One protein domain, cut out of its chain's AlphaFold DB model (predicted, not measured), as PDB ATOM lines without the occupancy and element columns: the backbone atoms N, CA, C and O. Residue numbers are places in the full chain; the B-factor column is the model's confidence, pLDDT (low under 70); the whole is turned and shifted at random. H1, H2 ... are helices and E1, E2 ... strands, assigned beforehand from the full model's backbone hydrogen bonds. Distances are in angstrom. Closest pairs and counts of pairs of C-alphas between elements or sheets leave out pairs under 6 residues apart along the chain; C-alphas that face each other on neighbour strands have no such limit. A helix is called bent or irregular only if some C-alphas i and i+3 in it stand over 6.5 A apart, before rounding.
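Overview. This is residues 59 to 155, 324 to 338 and 352 to 368 of the 709 residues of an uncharacterized protein of Oscillospiraceae bacterium (UniProt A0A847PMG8). A long, two-stranded parallel ribbon, E1 beside E6, makes one end of an elongated, loosely built model, and a small hairpin, E3 and E4, makes the other end. Between them lie short helices and loops: H3 packs on E6, H1 follows the bent end of E1 and meets H2 near the middle, H4 is by H3, and the short antiparallel pair E2 and E5 lies on the way to the hairpin. The printed part has 129 residues with four named helices and six named strands, in the order E1 H1 E2 E3 E4 E5 H2 H3 H4 E6, and the three sheets have two strands each. The class is mixed, helices and strands, with under half of the residues, 59 of 129, in named elements. The whole is only just loose, close to compact, with a radius of gyration of the C-alphas of 17.1 A and spans of 57 by 32 by 25 A.

Along the chain. E1, residues 61 to 71, is the longest strand, 27.9 A from C-alpha 61 at (-5.903, 24.599, 70.104) to C-alpha 71 at (-15.288, 27.081, 43.990), and it bends by 52 degrees at residue 68. E6, residues 357 to 365, measures 25.8 A and ends with C-alpha 365 at (-17.619, 26.333, 47.971). H1, residues 72 to 79, is 10.5 A long; H2, residues 130 to 137, 10.3 A; H3, residues 146 to 152, 10.6 A; and H4, residues 335 to 338, 5.1 A. H3 is neither bent nor irregular, but only just: C-alphas 148 and 151 are 6.0 A apart. The short strands are E2, residues 86 to 88, 6.8 A; E5, residues 125 to 127, 7.1 A; E3, residues 106 to 108, 7.2 A, with C-alpha 108 at (4.316, 7.397, 24.267); and E4, residues 116 to 118, 5.9 A.

Arrangement. E1 and E6 are parallel, with 23 degrees between their directions; N 62 and O 357 are 2.9 A apart and N 363 and O 66 2.8 A, both within hydrogen-bond range. The closest C-alphas of H3 and E6 are those of Phe 152 and Phe 359, at 5.0 A. H3 and H4 only just touch, with 3 pairs of C-alphas within 8 A, the closest being those of Thr 148 and Val 337, at 6.3 A. A tight link joins E1 to H1, and the closest C-alphas of H1 and E6 are those of Trp 72 and Leu 364, at 5.6 A. H1 and H2 touch, the closest C-alphas being those of Val 76 and Ala 134, at 6.1 A, and their lines are about perpendicular, at 77 degrees. A tight link joins E5 to H2. E2 and E5 are antiparallel at 136 degrees, with N 87 and O 126 2.8 A apart, within hydrogen-bond range. E3 and E4 form a hairpin, antiparallel at 163 degrees, with N 117 and O 107 2.7 A apart, within hydrogen-bond range. The closest C-alphas of E4 and E5 are those of Tyr 118 and Val 126, at 6.5 A. Among the pairs that are apart are E1 and E3, and H2 and H3. In H1 and H2 every O i to N i+4 pair is within hydrogen-bond range; in H3 0 of 3 are, against 3 of 4 O i to N i+3 pairs, and H4 is too short for an O i to N i+4 pair.

Size, cuts and confidence. The two C-alphas farthest apart are those of Asn 60 and Pro 110, at 57.8 A. Residues 156 to 323 are not printed, with 19.1 A from C-alpha 155 to C-alpha 324, nor are residues 339 to 351, with 20.9 A from C-alpha 338 to C-alpha 352. Of the links that are printed whole, E2 to E3 is long, with 17 residues. The mean pLDDT of the printed part is 87.2, and it is under 70 at residues 91 to 94 and 108 to 115.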
ATOM      1  N   PRO A  59      -6.901  21.011  74.256       94.12
ATOM      2  CA  PRO A  59      -7.970  21.969  74.554       94.12
ATOM      3  C   PRO A  59      -7.616  23.432  74.236       94.12
ATOM      4  O   PRO A  59      -8.502  24.238  73.967       94.12
ATOM      5  N   ASN A  60      -6.321  23.770  74.224       93.44
ATOM      6  CA  ASN A  60      -5.816  25.115  73.917       93.44
ATOM      7  C   ASN A  60      -5.713  25.407  72.409       93.44
ATOM      8  O   ASN A  60      -5.382  26.527  72.014       93.44
ATOM      9  N   TRP A  61      -5.934  24.410  71.549       95.88
ATOM     10  CA  TRP A  61      -5.903  24.599  70.104       95.88
ATOM     11  C   TRP A  61      -7.225  25.193  69.617       95.88
ATOM     12  O   TRP A  61      -8.307  24.684  69.909       95.88
ATOM     13  N   LYS A  62      -7.129  26.270  68.837       96.31
ATOM     14  CA  LYS A  62      -8.270  26.977  68.249       96.31
ATOM     15  C   LYS A  62      -8.394  26.605  66.777       96.31
ATOM     16  O   LYS A  62      -7.424  26.718  66.031       96.31
ATOM     17  N   PHE A  63      -9.582  26.209  66.333       98.25
ATOM     18  CA  PHE A  63      -9.860  25.920  64.924       98.25
ATOM     19  C   PHE A  63     -10.730  27.023  64.338       98.25
ATOM     20  O   PHE A  63     -11.804  27.310  64.857       98.25
ATOM     21  N   VAL A  64     -10.268  27.637  63.249       97.94
ATOM     22  CA  VAL A  64     -10.971  28.735  62.582       97.94
ATOM     23  C   VAL A  64     -11.136  28.389  61.103       97.94
ATOM     24  O   VAL A  64     -10.136  28.106  60.433       97.94
ATOM     25  N   PRO A  65     -12.365  28.402  60.559       97.94
ATOM     26  CA  PRO A  65     -12.558  28.193  59.137       97.94
ATOM     27  C   PRO A  65     -12.125  29.448  58.377       97.94
ATOM     28  O   PRO A  65     -12.418  30.580  58.759       97.94
ATOM     29  N   TYR A  66     -11.432  29.250  57.264       97.69
ATOM     30  CA  TYR A  66     -11.127  30.307  56.311       97.69
ATOM     31  C   TYR A  66     -12.017  30.147  55.083       97.69
ATOM     32  O   TYR A  66     -11.695  29.392  54.166       97.69
ATOM     33  N   ALA A  67     -13.146  30.855  55.080       97.00
ATOM     34  CA  ALA A  67     -14.051  30.904  53.939       97.00
ATOM     35  C   ALA A  67     -13.361  31.605  52.758       97.00
ATOM     36  O   ALA A  67     -13.206  32.824  52.735       97.00
ATOM     37  N   THR A  68     -12.920  30.817  51.781       97.06
ATOM     38  CA  THR A  68     -12.141  31.321  50.636       97.06
ATOM     39  C   THR A  68     -13.002  32.078  49.622       97.06
ATOM     40  O   THR A  68     -12.485  32.897  48.868       97.06
ATOM     41  N   GLY A  69     -14.305  31.771  49.565       96.75
ATOM     42  CA  GLY A  69     -15.217  32.232  48.511       96.75
ATOM     43  C   GLY A  69     -14.968  31.593  47.137       96.75
ATOM     44  O   GLY A  69     -15.654  31.933  46.176       96.75
ATOM     45  N   LEU A  70     -14.006  30.672  47.028       98.06
ATOM     46  CA  LEU A  70     -13.624  30.017  45.779       98.06
ATOM     47  C   LEU A  70     -14.400  28.714  45.596       98.06
ATOM     48  O   LEU A  70     -14.669  28.008  46.563       98.06
ATOM     49  N   ASP A  71     -14.717  28.377  44.351       97.00
ATOM     50  CA  ASP A  71     -15.288  27.081  43.990       97.00
ATOM     51  C   ASP A  71     -14.209  25.985  43.957       97.00
ATOM     52  O   ASP A  71     -13.096  26.204  43.467       97.00
ATOM     53  N   TRP A  72     -14.537  24.805  44.491       95.31
ATOM     54  CA  TRP A  72     -13.609  23.684  44.616       95.31
ATOM     55  C   TRP A  72     -13.083  23.180  43.268       95.31
ATOM     56  O   TRP A  72     -11.867  23.075  43.090       95.31
ATOM     57  N   ASP A  73     -13.967  22.879  42.314       93.62
ATOM     58  CA  ASP A  73     -13.553  22.296  41.033       93.62
ATOM     59  C   ASP A  73     -12.767  23.325  40.205       93.62
ATOM     60  O   ASP A  73     -11.743  22.998  39.596       93.62
ATOM     61  N   THR A  74     -13.160  24.601  40.282       96.56
ATOM     62  CA  THR A  74     -12.395  25.723  39.718       96.56
ATOM     63  C   THR A  74     -11.000  25.816  40.332       96.56
ATOM     64  O   THR A  74     -10.013  25.957  39.605       96.56
ATOM     65  N   ALA A  75     -10.882  25.704  41.658       97.38
ATOM     66  CA  ALA A  75      -9.592  25.727  42.332       97.38
ATOM     67  C   ALA A  75      -8.704  24.560  41.880       97.38
ATOM     68  O   ALA A  75      -7.563  24.801  41.495       97.38
ATOM     69  N   VAL A  76      -9.219  23.323  41.835       95.75
ATOM     70  CA  VAL A  76      -8.462  22.157  41.338       95.75
ATOM     71  C   VAL A  76      -7.982  22.384  39.902       95.75
ATOM     72  O   VAL A  76      -6.803  22.167  39.613       95.75
ATOM     73  N   ALA A  77      -8.847  22.880  39.012       94.88
ATOM     74  CA  ALA A  77      -8.479  23.178  37.629       94.88
ATOM     75  C   ALA A  77      -7.359  24.229  37.550       94.88
ATOM     76  O   ALA A  77      -6.360  24.020  36.860       94.88
ATOM     77  N   LYS A  78      -7.462  25.320  38.322       97.19
ATOM     78  CA  LYS A  78      -6.437  26.377  38.387       97.19
ATOM     79  C   LYS A  78      -5.129  25.922  39.018       97.19
ATOM     80  O   LYS A  78      -4.067  26.410  38.626       97.19
ATOM     81  N   GLN A  79      -5.177  24.984  39.957       96.81
ATOM     82  CA  GLN A  79      -3.994  24.324  40.505       96.81
ATOM     83  C   GLN A  79      -3.331  23.379  39.496       96.81
ATOM     84  O   GLN A  79      -2.120  23.170  39.565       96.81
ATOM     85  N   ASN A  80      -4.090  22.813  38.555       93.69
ATOM     86  CA  ASN A  80      -3.574  21.904  37.532       93.69
ATOM     87  C   ASN A  80      -2.940  22.624  36.324       93.69
ATOM     88  O   ASN A  80      -2.526  21.980  35.365       93.69
ATOM     89  N   GLU A  81      -2.832  23.954  36.336       92.25
ATOM     90  CA  GLU A  81      -2.205  24.715  35.252       92.25
ATOM     91  C   GLU A  81      -0.670  24.757  35.374       92.25
ATOM     92  O   GLU A  81      -0.112  25.052  36.436       92.25
ATOM     93  N   GLY A  82       0.021  24.539  34.250       87.94
ATOM     94  CA  GLY A  82       1.477  24.678  34.138       87.94
ATOM     95  C   GLY A  82       2.252  23.888  35.199       87.94
ATOM     96  O   GLY A  82       1.969  22.720  35.455       87.94
ATOM     97  N   LYS A  83       3.229  24.553  35.830       90.62
ATOM     98  CA  LYS A  83       4.152  23.967  36.817       90.62
ATOM     99  C   LYS A  83       3.756  24.180  38.287       90.62
ATOM    100  O   LYS A  83       4.601  24.047  39.168       90.62
ATOM    101  N   LYS A  84       2.501  24.554  38.570       93.31
ATOM    102  CA  LYS A  84       2.023  24.878  39.935       93.31
ATOM    103  C   LYS A  84       2.041  23.670  40.880       93.31
ATOM    104  O   LYS A  84       2.327  23.805  42.070       93.31
ATOM    105  N   ASN A  85       1.740  22.484  40.345       95.00
ATOM    106  CA  ASN A  85       1.714  21.232  41.097       95.00
ATOM    107  C   ASN A  85       2.400  20.114  40.311       95.00
ATOM    108  O   ASN A  85       1.962  19.736  39.223       95.00
ATOM    109  N   LEU A  86       3.475  19.585  40.889       93.69
ATOM    110  CA  LEU A  86       4.339  18.575  40.298       93.69
ATOM    111  C   LEU A  86       4.405  17.323  41.178       93.69
ATOM    112  O   LEU A  86       4.263  17.389  42.404       93.69
ATOM    113  N   VAL A  87       4.666  16.191  40.530       92.19
ATOM    114  CA  VAL A  87       4.983  14.901  41.146       92.19
ATOM    115  C   VAL A  87       6.338  14.403  40.662       92.19
ATOM    116  O   VAL A  87       6.743  14.697  39.539       92.19
ATOM    117  N   TYR A  88       7.061  13.678  41.513       87.56
ATOM    118  CA  TYR A  88       8.396  13.194  41.178       87.56
ATOM    119  C   TYR A  88       8.339  11.805  40.537       87.56
ATOM    120  O   TYR A  88       7.714  10.886  41.073       87.56
ATOM    121  N   ILE A  89       9.030  11.645  39.412       83.25
ATOM    122  CA  ILE A  89       9.277  10.363  38.760       83.25
ATOM    123  C   ILE A  89      10.750   9.974  38.893       83.25
ATOM    124  O   ILE A  89      11.661  10.793  38.769       83.25
ATOM    125  N   SER A  90      10.990   8.688  39.124       74.06
ATOM    126  CA  SER A  90      12.326   8.098  39.188       74.06
ATOM    127  C   SER A  90      12.318   6.726  38.532       74.06
ATOM    128  O   SER A  90      11.273   6.087  38.464       74.06
ATOM    129  N   THR A  91      13.481   6.246  38.100       61.09
ATOM    130  CA  THR A  91      13.649   4.879  37.582       61.09
ATOM    131  C   THR A  91      13.615   3.805  38.684       61.09
ATOM    132  O   THR A  91      13.748   2.626  38.377       61.09
ATOM    133  N   GLY A  92      13.444   4.184  39.961       53.16
ATOM    134  CA  GLY A  92      13.422   3.280  41.120       53.16
ATOM    135  C   GLY A  92      12.160   3.393  41.991       53.16
ATOM    136  O   GLY A  92      11.183   4.049  41.631       53.16
ATOM    137  N   ALA A  93      12.201   2.776  43.179       51.22
ATOM    138  CA  ALA A  93      11.057   2.538  44.078       51.22
ATOM    139  C   ALA A  93      10.329   3.785  44.638       51.22
ATOM    140  O   ALA A  93       9.317   3.647  45.317       51.22
ATOM    141  N   TYR A  94      10.823   4.997  44.373       61.78
ATOM    142  CA  TYR A  94      10.241   6.253  44.869       61.78
ATOM    143  C   TYR A  94       9.487   7.040  43.785       61.78
ATOM    144  O   TYR A  94       9.253   8.239  43.935       61.78
ATOM    145  N   CYS A  95       9.123   6.382  42.684       73.00
ATOM    146  CA  CYS A  95       8.345   6.979  41.606       73.00
ATOM    147  C   CYS A  95       6.886   7.199  42.040       73.00
ATOM    148  O   CYS A  95       6.276   6.292  42.601       73.00
ATOM    149  N   ALA A  96       6.315   8.383  41.795       83.06
ATOM    150  CA  ALA A  96       4.902   8.633  42.091       83.06
ATOM    151  C   ALA A  96       3.998   7.616  41.373       83.06
ATOM    152  O   ALA A  96       4.316   7.255  40.252       83.06
ATOM    153  N   THR A  97       2.882   7.171  41.943       84.12
ATOM    154  CA  THR A  97       1.939   6.249  41.281       84.12
ATOM    155  C   THR A  97       1.445   6.813  39.952       84.12
ATOM    156  O   THR A  97       1.350   8.036  39.795       84.12
ATOM    157  N   ARG A  98       1.147   5.944  38.980       84.94
ATOM    158  CA  ARG A  98       0.771   6.363  37.621       84.94
ATOM    159  C   ARG A  98      -0.426   7.316  37.612       84.94
ATOM    160  O   ARG A  98      -0.340   8.356  36.971       84.94
ATOM    161  N   LEU A  99      -1.460   7.068  38.423       89.62
ATOM    162  CA  LEU A  99      -2.666   7.911  38.468       89.62
ATOM    163  C   LEU A  99      -2.423   9.315  39.044       89.62
ATOM    164  O   LEU A  99      -3.279  10.194  38.929       89.62
ATOM    165  N   TYR A 100      -1.267   9.567  39.666       92.19
ATOM    166  CA  TYR A 100      -0.877  10.897  40.149       92.19
ATOM    167  C   TYR A 100      -0.120  11.725  39.113       92.19
ATOM    168  O   TYR A 100       0.132  12.911  39.343       92.19
ATOM    169  N   ARG A 101       0.222  11.135  37.968       89.88
ATOM    170  CA  ARG A 101       0.957  11.784  36.884       89.88
ATOM    171  C   ARG A 101      -0.030  12.183  35.785       89.88
ATOM    172  O   ARG A 101      -0.986  11.474  35.511       89.88
ATOM    173  N   SER A 102       0.155  13.342  35.162       87.88
ATOM    174  CA  SER A 102      -0.683  13.747  34.023       87.88
ATOM    175  C   SER A 102      -0.092  13.244  32.702       87.88
ATOM    176  O   SER A 102       1.089  13.484  32.463       87.88
ATOM    177  N   HIS A 103      -0.898  12.641  31.811       86.56
ATOM    178  CA  HIS A 103      -0.493  12.333  30.422       86.56
ATOM    179  C   HIS A 103      -0.943  13.403  29.414       86.56
ATOM    180  O   HIS A 103      -0.880  13.200  28.205       86.56
ATOM    181  N   SER A 104      -1.381  14.573  29.893       77.19
ATOM    182  CA  SER A 104      -1.809  15.670  29.010       77.19
ATOM    183  C   SER A 104      -0.664  16.282  28.189       77.19
ATOM    184  O   SER A 104      -0.921  16.940  27.183       77.19
ATOM    185  N   VAL A 105       0.590  16.064  28.600       75.19
ATOM    186  CA  VAL A 105       1.807  16.593  27.964       75.19
ATOM    187  C   VAL A 105       2.888  15.515  27.931       75.19
ATOM    188  O   VAL A 105       3.150  14.899  28.957       75.19
ATOM    189  N   GLY A 106       3.518  15.274  26.776       77.94
ATOM    190  CA  GLY A 106       4.537  14.226  26.595       77.94
ATOM    191  C   GLY A 106       4.310  13.355  25.357       77.94
ATOM    192  O   GLY A 106       3.568  13.738  24.456       77.94
ATOM    193  N   THR A 107       4.936  12.179  25.283       70.94
ATOM    194  CA  THR A 107       4.794  11.215  24.166       70.94
ATOM    195  C   THR A 107       4.807   9.771  24.674       70.94
ATOM    196  O   THR A 107       5.302   9.508  25.762       70.94
ATOM    197  N   TYR A 108       4.257   8.822  23.915       68.62
ATOM    198  CA  TYR A 108       4.316   7.397  24.267       68.62
ATOM    199  C   TYR A 108       5.642   6.771  23.827       68.62
ATOM    200  O   TYR A 108       6.071   6.996  22.695       68.62
ATOM    201  N   THR A 109       6.233   5.925  24.675       62.88
ATOM    202  CA  THR A 109       7.339   5.045  24.271       62.88
ATOM    203  C   THR A 109       6.785   3.644  23.996       62.88
ATOM    204  O   THR A 109       6.233   3.022  24.903       62.88
ATOM    205  N   PRO A 110       6.883   3.109  22.766       45.19
ATOM    206  CA  PRO A 110       6.322   1.796  22.457       45.19
ATOM    207  C   PRO A 110       7.172   0.657  23.047       45.19
ATOM    208  O   PRO A 110       8.221   0.333  22.499       45.19
ATOM    209  N   SER A 111       6.706   0.002  24.117       42.66
ATOM    210  CA  SER A 111       7.148  -1.354  24.498       42.66
ATOM    211  C   SER A 111       6.265  -1.968  25.596       42.66
ATOM    212  O   SER A 111       6.492  -1.700  26.770       42.66
ATOM    213  N   ASN A 112       5.284  -2.807  25.221       42.94
ATOM    214  CA  ASN A 112       4.508  -3.750  26.065       42.94
ATOM    215  C   ASN A 112       3.995  -3.263  27.441       42.94
ATOM    216  O   ASN A 112       3.656  -4.067  28.306       42.94
ATOM    217  N   GLY A 113       3.897  -1.957  27.630       46.62
ATOM    218  CA  GLY A 113       3.465  -1.290  28.842       46.62
ATOM    219  C   GLY A 113       3.297   0.184  28.511       46.62
ATOM    220  O   GLY A 113       3.971   0.709  27.625       46.62
ATOM    221  N   PHE A 114       2.350   0.832  29.175       52.59
ATOM    222  CA  PHE A 114       1.983   2.234  28.981       52.59
ATOM    223  C   PHE A 114       3.059   3.188  29.521       52.59
ATOM    224  O   PHE A 114       2.743   4.116  30.263       52.59
ATOM    225  N   ASP A 115       4.334   2.944  29.205       62.84
ATOM    226  CA  ASP A 115       5.411   3.789  29.693       62.84
ATOM    227  C   ASP A 115       5.416   5.095  28.897       62.84
ATOM    228  O   ASP A 115       5.699   5.168  27.694       62.84
ATOM    229  N   PHE A 116       4.962   6.131  29.583       71.94
ATOM    230  CA  PHE A 116       4.743   7.448  29.038       71.94
ATOM    231  C   PHE A 116       6.010   8.281  29.224       71.94
ATOM    232  O   PHE A 116       6.531   8.419  30.331       71.94
ATOM    233  N   THR A 117       6.500   8.892  28.152       80.81
ATOM    234  CA  THR A 117       7.566   9.889  28.243       80.81
ATOM    235  C   THR A 117       6.958  11.229  28.629       80.81
ATOM    236  O   THR A 117       6.391  11.944  27.800       80.81
ATOM    237  N   TYR A 118       7.089  11.571  29.907       84.44
ATOM    238  CA  TYR A 118       6.612  12.832  30.471       84.44
ATOM    239  C   TYR A 118       7.519  14.011  30.114       84.44
ATOM    240  O   TYR A 118       8.747  13.900  30.127       84.44
ATOM    241  N   GLU A 119       6.906  15.176  29.910       85.31
ATOM    242  CA  GLU A 119       7.622  16.450  29.949       85.31
ATOM    243  C   GLU A 119       8.132  16.721  31.377       85.31
ATOM    244  O   GLU A 119       7.359  16.732  32.342       85.31
ATOM    245  N   ARG A 120       9.448  16.923  31.511       86.06
ATOM    246  CA  ARG A 120      10.125  17.193  32.786       86.06
ATOM    247  C   ARG A 120      10.319  18.694  32.960       86.06
ATOM    248  O   ARG A 120      10.879  19.346  32.086       86.06
ATOM    249  N   TYR A 121       9.899  19.220  34.105       82.69
ATOM    250  CA  TYR A 121      10.039  20.644  34.432       82.69
ATOM    251  C   TYR A 121      11.328  20.953  35.194       82.69
ATOM    252  O   TYR A 121      11.909  22.018  35.009       82.69
ATOM    253  N   ASP A 122      11.751  20.040  36.063       72.50
ATOM    254  CA  ASP A 122      12.947  20.181  36.893       72.50
ATOM    255  C   ASP A 122      13.442  18.778  37.266       72.50
ATOM    256  O   ASP A 122      12.818  18.081  38.066       72.50
ATOM    257  N   GLY A 123      14.485  18.281  36.599       81.50
ATOM    258  CA  GLY A 123      14.997  16.923  36.808       81.50
ATOM    259  C   GLY A 123      13.927  15.823  36.678       81.50
ATOM    260  O   GLY A 123      13.502  15.462  35.579       81.50
ATOM    261  N   GLY A 124      13.523  15.228  37.802       85.50
ATOM    262  CA  GLY A 124      12.488  14.185  37.872       85.50
ATOM    263  C   GLY A 124      11.055  14.686  38.047       85.50
ATOM    264  O   GLY A 124      10.159  13.866  38.190       85.50
ATOM    265  N   TRP A 125      10.800  15.992  38.065       89.25
ATOM    266  CA  TRP A 125       9.465  16.529  38.339       89.25
ATOM    267  C   TRP A 125       8.609  16.675  37.078       89.25
ATOM    268  O   TRP A 125       9.016  17.313  36.105       89.25
ATOM    269  N   VAL A 126       7.395  16.124  37.126       91.19
ATOM    270  CA  VAL A 126       6.398  16.142  36.042       91.19
ATOM    271  C   VAL A 126       5.064  16.674  36.554       91.19
ATOM    272  O   VAL A 126       4.827  16.737  37.760       91.19
ATOM    273  N   LYS A 127       4.173  17.064  35.644       92.44
ATOM    274  CA  LYS A 127       2.862  17.623  35.993       92.44
ATOM    275  C   LYS A 127       2.000  16.621  36.779       92.44
ATOM    276  O   LYS A 127       1.826  15.477  36.355       92.44
ATOM    277  N   ALA A 128       1.426  17.066  37.899       93.69
ATOM    278  CA  ALA A 128       0.499  16.267  38.699       93.69
ATOM    279  C   ALA A 128      -0.862  16.086  38.004       93.69
ATOM    280  O   ALA A 128      -1.324  16.974  37.281       93.69
ATOM    281  N   SER A 129      -1.537  14.963  38.246       94.06
ATOM    282  CA  SER A 129      -2.924  14.763  37.816       94.06
ATOM    283  C   SER A 129      -3.909  15.571  38.684       94.06
ATOM    284  O   SER A 129      -3.601  15.902  39.838       94.06
ATOM    285  N   PRO A 130      -5.120  15.876  38.179       94.19
ATOM    286  CA  PRO A 130      -6.189  16.468  38.986       94.19
ATOM    287  C   PRO A 130      -6.549  15.644  40.231       94.19
ATOM    288  O   PRO A 130      -6.854  16.228  41.268       94.19
ATOM    289  N   MET A 131      -6.452  14.309  40.167       94.12
ATOM    290  CA  MET A 131      -6.666  13.421  41.316       94.12
ATOM    291  C   MET A 131      -5.659  13.686  42.441       94.12
ATOM    292  O   MET A 131      -6.057  13.838  43.597       94.12
ATOM    293  N   ALA A 132      -4.365  13.788  42.118       94.12
ATOM    294  CA  ALA A 132      -3.339  14.082  43.117       94.12
ATOM    295  C   ALA A 132      -3.600  15.438  43.790       94.12
ATOM    296  O   ALA A 132      -3.601  15.547  45.015       94.12
ATOM    297  N   ILE A 133      -3.876  16.469  42.989       95.38
ATOM    298  CA  ILE A 133      -4.158  17.820  43.489       95.38
ATOM    299  C   ILE A 133      -5.398  17.829  44.384       95.38
ATOM    300  O   ILE A 133      -5.343  18.390  45.475       95.38
ATOM    301  N   ALA A 134      -6.492  17.194  43.957       94.56
ATOM    302  CA  ALA A 134      -7.727  17.127  44.731       94.56
ATOM    303  C   ALA A 134      -7.502  16.477  46.104       94.56
ATOM    304  O   ALA A 134      -8.026  16.975  47.097       94.56
ATOM    305  N   PHE A 135      -6.680  15.427  46.180       92.25
ATOM    306  CA  PHE A 135      -6.341  14.794  47.452       92.25
ATOM    307  C   PHE A 135      -5.545  15.731  48.376       92.25
ATOM    308  O   PHE A 135      -5.928  15.930  49.529       92.25
ATOM    309  N   PHE A 136      -4.453  16.325  47.882       93.12
ATOM    310  CA  PHE A 136      -3.550  17.146  48.701       93.12
ATOM    311  C   PHE A 136      -4.094  18.541  49.034       93.12
ATOM    312  O   PHE A 136      -3.677  19.141  50.021       93.12
ATOM    313  N   MET A 137      -5.029  19.056  48.236       94.69
ATOM    314  CA  MET A 137      -5.699  20.326  48.504       94.69
ATOM    315  C   MET A 137      -6.893  20.163  49.454       94.69
ATOM    316  O   MET A 137      -7.395  21.167  49.940       94.69
ATOM    317  N   ASN A 138      -7.375  18.945  49.732       93.56
ATOM    318  CA  ASN A 138      -8.558  18.735  50.570       93.56
ATOM    319  C   ASN A 138      -8.190  18.724  52.066       93.56
ATOM    320  O   ASN A 138      -7.623  17.731  52.529       93.56
ATOM    321  N   PRO A 139      -8.544  19.754  52.865       93.38
ATOM    322  CA  PRO A 139      -8.181  19.786  54.278       93.38
ATOM    323  C   PRO A 139      -8.779  18.636  55.088       93.38
ATOM    324  O   PRO A 139      -8.154  18.191  56.048       93.38
ATOM    325  N   TYR A 140      -9.927  18.089  54.670       89.94
ATOM    326  CA  TYR A 140     -10.539  16.929  55.318       89.94
ATOM    327  C   TYR A 140      -9.579  15.737  55.447       89.94
ATOM    328  O   TYR A 140      -9.636  14.994  56.431       89.94
ATOM    329  N   ASN A 141      -8.682  15.558  54.474       87.38
ATOM    330  CA  ASN A 141      -7.728  14.451  54.453       87.38
ATOM    331  C   ASN A 141      -6.619  14.597  55.505       87.38
ATOM    332  O   ASN A 141      -5.950  13.616  55.802       87.38
ATOM    333  N   PHE A 142      -6.435  15.791  56.072       88.00
ATOM    334  CA  PHE A 142      -5.301  16.132  56.935       88.00
ATOM    335  C   PHE A 142      -5.712  16.624  58.329       88.00
ATOM    336  O   PHE A 142      -4.900  16.669  59.245       88.00
ATOM    337  N   ILE A 143      -6.977  16.992  58.534       87.62
ATOM    338  CA  ILE A 143      -7.490  17.229  59.888       87.62
ATOM    339  C   ILE A 143      -7.661  15.893  60.636       87.62
ATOM    340  O   ILE A 143      -7.841  14.836  60.024       87.62
ATOM    341  N   GLY A 144      -7.622  15.933  61.970       84.81
ATOM    342  CA  GLY A 144      -7.713  14.736  62.822       84.81
ATOM    343  C   GLY A 144      -6.372  14.041  63.108       84.81
ATOM    344  O   GLY A 144      -6.349  12.996  63.753       84.81
ATOM    345  N   ASN A 145      -5.252  14.608  62.653       85.50
ATOM    346  CA  ASN A 145      -3.905  14.117  62.935       85.50
ATOM    347  C   ASN A 145      -2.981  15.291  63.297       85.50
ATOM    348  O   ASN A 145      -2.821  16.215  62.505       85.50
ATOM    349  N   GLU A 146      -2.348  15.235  64.471       87.94
ATOM    350  CA  GLU A 146      -1.542  16.327  65.042       87.94
ATOM    351  C   GLU A 146      -0.396  16.780  64.127       87.94
ATOM    352  O   GLU A 146      -0.097  17.970  64.052       87.94
ATOM    353  N   ILE A 147       0.220  15.847  63.391       86.69
ATOM    354  CA  ILE A 147       1.343  16.141  62.496       86.69
ATOM    355  C   ILE A 147       0.863  16.916  61.275       86.69
ATOM    356  O   ILE A 147       1.408  17.963  60.936       86.69
ATOM    357  N   THR A 148      -0.119  16.378  60.558       87.94
ATOM    358  CA  THR A 148      -0.590  16.973  59.300       87.94
ATOM    359  C   THR A 148      -1.375  18.257  59.540       87.94
ATOM    360  O   THR A 148      -1.257  19.187  58.746       87.94
ATOM    361  N   LEU A 149      -2.049  18.386  60.684       91.44
ATOM    362  CA  LEU A 149      -2.752  19.604  61.076       91.44
ATOM    363  C   LEU A 149      -1.832  20.843  61.130       91.44
ATOM    364  O   LEU A 149      -2.294  21.944  60.836       91.44
ATOM    365  N   MET A 150      -0.527  20.678  61.394       92.81
ATOM    366  CA  MET A 150       0.441  21.790  61.391       92.81
ATOM    367  C   MET A 150       0.533  22.526  60.045       92.81
ATOM    368  O   MET A 150       0.988  23.665  60.011       92.81
ATOM    369  N   MET A 151       0.048  21.961  58.928       94.06
ATOM    370  CA  MET A 151      -0.034  22.726  57.672       94.06
ATOM    371  C   MET A 151      -1.013  23.908  57.743       94.06
ATOM    372  O   MET A 151      -0.894  24.847  56.950       94.06
ATOM    373  N   PHE A 152      -1.973  23.853  58.669       97.44
ATOM    374  CA  PHE A 152      -2.994  24.876  58.889       97.44
ATOM    375  C   PHE A 152      -2.666  25.806  60.061       97.44
ATOM    376  O   PHE A 152      -3.435  26.729  60.313       97.44
ATOM    377  N   GLU A 153      -1.562  25.587  60.780       96.88
ATOM    378  CA  GLU A 153      -1.144  26.471  61.870       96.88
ATOM    379  C   GLU A 153      -0.891  27.884  61.328       96.88
ATOM    380  O   GLU A 153      -0.198  28.067  60.321       96.88
ATOM    381  N   GLN A 154      -1.465  28.889  61.993       96.88
ATOM    382  CA  GLN A 154      -1.143  30.276  61.701       96.88
ATOM    383  C   GLN A 154       0.319  30.551  62.034       96.88
ATOM    384  O   GLN A 154       0.795  30.321  63.143       96.88
ATOM    385  N   LEU A 155       1.030  31.102  61.059       96.19
ATOM    386  CA  LEU A 155       2.464  31.348  61.122       96.19
ATOM    387  C   LEU A 155       2.817  32.639  61.866       96.19
ATOM    388  O   LEU A 155       3.941  33.111  61.731       96.19
ATOM    389  N   THR A 324      -4.390  35.006  43.566       96.62
ATOM    390  CA  THR A 324      -5.088  33.723  43.748       96.62
ATOM    391  C   THR A 324      -4.569  32.651  42.783       96.62
ATOM    392  O   THR A 324      -4.434  32.896  41.583       96.62
ATOM    393  N   TYR A 325      -4.241  31.465  43.311       95.69
ATOM    394  CA  TYR A 325      -3.604  30.335  42.608       95.69
ATOM    395  C   TYR A 325      -2.165  30.564  42.095       95.69
ATOM    396  O   TYR A 325      -1.570  29.657  41.510       95.69
ATOM    397  N   GLY A 326      -1.599  31.755  42.279       94.00
ATOM    398  CA  GLY A 326      -0.209  32.119  41.991       94.00
ATOM    399  C   GLY A 326       0.589  32.390  43.268       94.00
ATOM    400  O   GLY A 326       0.116  32.117  44.366       94.00
ATOM    401  N   HIS A 327       1.811  32.923  43.142       94.56
ATOM    402  CA  HIS A 327       2.692  33.239  44.284       94.56
ATOM    403  C   HIS A 327       2.828  32.071  45.289       94.56
ATOM    404  O   HIS A 327       2.643  32.218  46.496       94.56
ATOM    405  N   GLN A 328       3.069  30.870  44.764       93.00
ATOM    406  CA  GLN A 328       3.159  29.648  45.557       93.00
ATOM    407  C   GLN A 328       4.608  29.384  45.957       93.00
ATOM    408  O   GLN A 328       5.507  29.468  45.124       93.00
ATOM    409  N   TYR A 329       4.820  29.021  47.220       88.81
ATOM    410  CA  TYR A 329       6.158  28.798  47.771       88.81
ATOM    411  C   TYR A 329       6.846  27.561  47.173       88.81
ATOM    412  O   TYR A 329       8.067  27.483  47.144       88.81
ATOM    413  N   MET A 330       6.077  26.566  46.714       87.88
ATOM    414  CA  MET A 330       6.624  25.299  46.220       87.88
ATOM    415  C   MET A 330       5.743  24.656  45.142       87.88
ATOM    416  O   MET A 330       4.515  24.795  45.148       87.88
ATOM    417  N   THR A 331       6.381  23.894  44.253       91.75
ATOM    418  CA  THR A 331       5.733  23.199  43.130       91.75
ATOM    419  C   THR A 331       5.372  21.748  43.451       91.75
ATOM    420  O   THR A 331       4.394  21.243  42.914       91.75
ATOM    421  N   ALA A 332       6.086  21.067  44.352       91.12
ATOM    422  CA  ALA A 332       5.753  19.700  44.763       91.12
ATOM    423  C   ALA A 332       4.372  19.641  45.440       91.12
ATOM    424  O   ALA A 332       4.151  20.310  46.452       91.12
ATOM    425  N   VAL A 333       3.444  18.833  44.913       93.50
ATOM    426  CA  VAL A 333       2.047  18.799  45.395       93.50
ATOM    427  C   VAL A 333       1.932  18.355  46.863       93.50
ATOM    428  O   VAL A 333       1.138  18.914  47.613       93.50
ATOM    429  N   ASN A 334       2.783  17.422  47.303       88.69
ATOM    430  CA  ASN A 334       2.868  16.945  48.689       88.69
ATOM    431  C   ASN A 334       3.856  17.751  49.554       88.69
ATOM    432  O   ASN A 334       4.067  17.416  50.720       88.69
ATOM    433  N   GLY A 335       4.494  18.787  48.997       85.00
ATOM    434  CA  GLY A 335       5.602  19.486  49.648       85.00
ATOM    435  C   GLY A 335       5.216  20.114  50.988       85.00
ATOM    436  O   GLY A 335       6.012  20.084  51.923       85.00
ATOM    437  N   VAL A 336       3.978  20.607  51.122       85.62
ATOM    438  CA  VAL A 336       3.495  21.176  52.388       85.62
ATOM    439  C   VAL A 336       3.460  20.122  53.489       85.62
ATOM    440  O   VAL A 336       3.959  20.373  54.583       85.62
ATOM    441  N   VAL A 337       2.971  18.920  53.168       83.19
ATOM    442  CA  VAL A 337       2.903  17.788  54.095       83.19
ATOM    443  C   VAL A 337       4.312  17.431  54.563       83.19
ATOM    444  O   VAL A 337       4.542  17.350  55.762       83.19
ATOM    445  N   ASN A 338       5.293  17.366  53.648       75.56
ATOM    446  CA  ASN A 338       6.702  17.081  53.972       75.56
ATOM    447  C   ASN A 338       7.293  17.989  55.060       75.56
ATOM    448  O   ASN A 338       8.170  17.544  55.799       75.56
ATOM    449  N   THR A 352       6.148  21.892  74.225       92.62
ATOM    450  CA  THR A 352       5.382  23.107  73.892       92.62
ATOM    451  C   THR A 352       4.288  22.856  72.853       92.62
ATOM    452  O   THR A 352       3.760  23.791  72.255       92.62
ATOM    453  N   LEU A 353       3.898  21.596  72.645       91.81
ATOM    454  CA  LEU A 353       2.816  21.216  71.731       91.81
ATOM    455  C   LEU A 353       1.457  21.815  72.133       91.81
ATOM    456  O   LEU A 353       0.735  22.327  71.280       91.81
ATOM    457  N   ASP A 354       1.166  21.879  73.430       91.25
ATOM    458  CA  ASP A 354      -0.126  22.337  73.962       91.25
ATOM    459  C   ASP A 354      -0.234  23.849  74.215       91.25
ATOM    460  O   ASP A 354      -1.189  24.300  74.854       91.25
ATOM    461  N   ILE A 355       0.722  24.660  73.740       91.94
ATOM    462  CA  ILE A 355       0.553  26.123  73.763       91.94
ATOM    463  C   ILE A 355      -0.670  26.532  72.934       91.94
ATOM    464  O   ILE A 355      -1.041  25.848  71.973       91.94
ATOM    465  N   GLU A 356      -1.264  27.672  73.288       91.75
ATOM    466  CA  GLU A 356      -2.344  28.255  72.497       91.75
ATOM    467  C   GLU A 356      -1.865  28.523  71.065       91.75
ATOM    468  O   GLU A 356      -0.840  29.168  70.840       91.75
ATOM    469  N   ARG A 357      -2.625  28.022  70.093       90.88
ATOM    470  CA  ARG A 357      -2.362  28.207  68.665       90.88
ATOM    471  C   ARG A 357      -3.660  28.156  67.878       90.88
ATOM    472  O   ARG A 357      -4.622  27.514  68.298       90.88
ATOM    473  N   THR A 358      -3.659  28.804  66.719       96.00
ATOM    474  CA  THR A 358      -4.817  28.844  65.827       96.00
ATOM    475  C   THR A 358      -4.521  28.086  64.543       96.00
ATOM    476  O   THR A 358      -3.542  28.369  63.856       96.00
ATOM    477  N   PHE A 359      -5.396  27.147  64.200       98.00
ATOM    478  CA  PHE A 359      -5.404  26.438  62.931       98.00
ATOM    479  C   PHE A 359      -6.446  27.065  62.014       98.00
ATOM    480  O   PHE A 359      -7.652  26.931  62.229       98.00
ATOM    481  N   LYS A 360      -5.968  27.756  60.983       98.06
ATOM    482  CA  LYS A 360      -6.791  28.406  59.970       98.06
ATOM    483  C   LYS A 360      -6.975  27.456  58.791       98.06
ATOM    484  O   LYS A 360      -6.079  27.278  57.965       98.06
ATOM    485  N   ILE A 361      -8.143  26.826  58.733       98.19
ATOM    486  CA  ILE A 361      -8.435  25.712  57.827       98.19
ATOM    487  C   ILE A 361      -9.297  26.218  56.661       98.19
ATOM    488  O   ILE A 361     -10.422  26.661  56.893       98.19
ATOM    489  N   PRO A 362      -8.816  26.168  55.406       97.19
ATOM    490  CA  PRO A 362      -9.584  26.648  54.262       97.19
ATOM    491  C   PRO A 362     -10.881  25.872  54.029       97.19
ATOM    492  O   PRO A 362     -10.908  24.645  54.097       97.19
ATOM    493  N   VAL A 363     -11.938  26.605  53.690       96.81
ATOM    494  CA  VAL A 363     -13.236  26.076  53.266       96.81
ATOM    495  C   VAL A 363     -13.567  26.698  51.908       96.81
ATOM    496  O   VAL A 363     -13.597  27.926  51.756       96.81
ATOM    497  N   LEU A 364     -13.740  25.851  50.896       96.19
ATOM    498  CA  LEU A 364     -14.151  26.240  49.547       96.19
ATOM    499  C   LEU A 364     -15.646  25.948  49.360       96.19
ATOM    500  O   LEU A 364     -16.223  25.093  50.034       96.19
ATOM    501  N   ASN A 365     -16.266  26.639  48.414       95.19
ATOM    502  CA  ASN A 365     -17.619  26.333  47.971       95.19
ATOM    503  C   ASN A 365     -17.618  25.004  47.200       95.19
ATOM    504  O   ASN A 365     -16.648  24.686  46.509       95.19
ATOM    505  N   ASN A 366     -18.706  24.236  47.307       91.12
ATOM    506  CA  ASN A 366     -18.882  22.947  46.619       91.12
ATOM    507  C   ASN A 366     -17.773  21.918  46.909       91.12
ATOM    508  O   ASN A 366     -17.453  21.059  46.081       91.12
ATOM    509  N   MET A 367     -17.171  21.999  48.098       88.06
ATOM    510  CA  MET A 367     -16.195  21.011  48.532       88.06
ATOM    511  C   MET A 367     -16.802  19.602  48.611       88.06
ATOM    512  O   MET A 367     -17.957  19.451  49.012       88.06
ATOM    513  N   PRO A 368     -16.022  18.557  48.281       84.38
ATOM    514  CA  PRO A 368     -16.412  17.172  48.511       84.38
ATOM    515  C   PRO A 368     -16.793  16.943  49.979       84.38
ATOM    516  O   PRO A 368     -15.994  17.201  50.881       84.38
TER     517      PRO A 368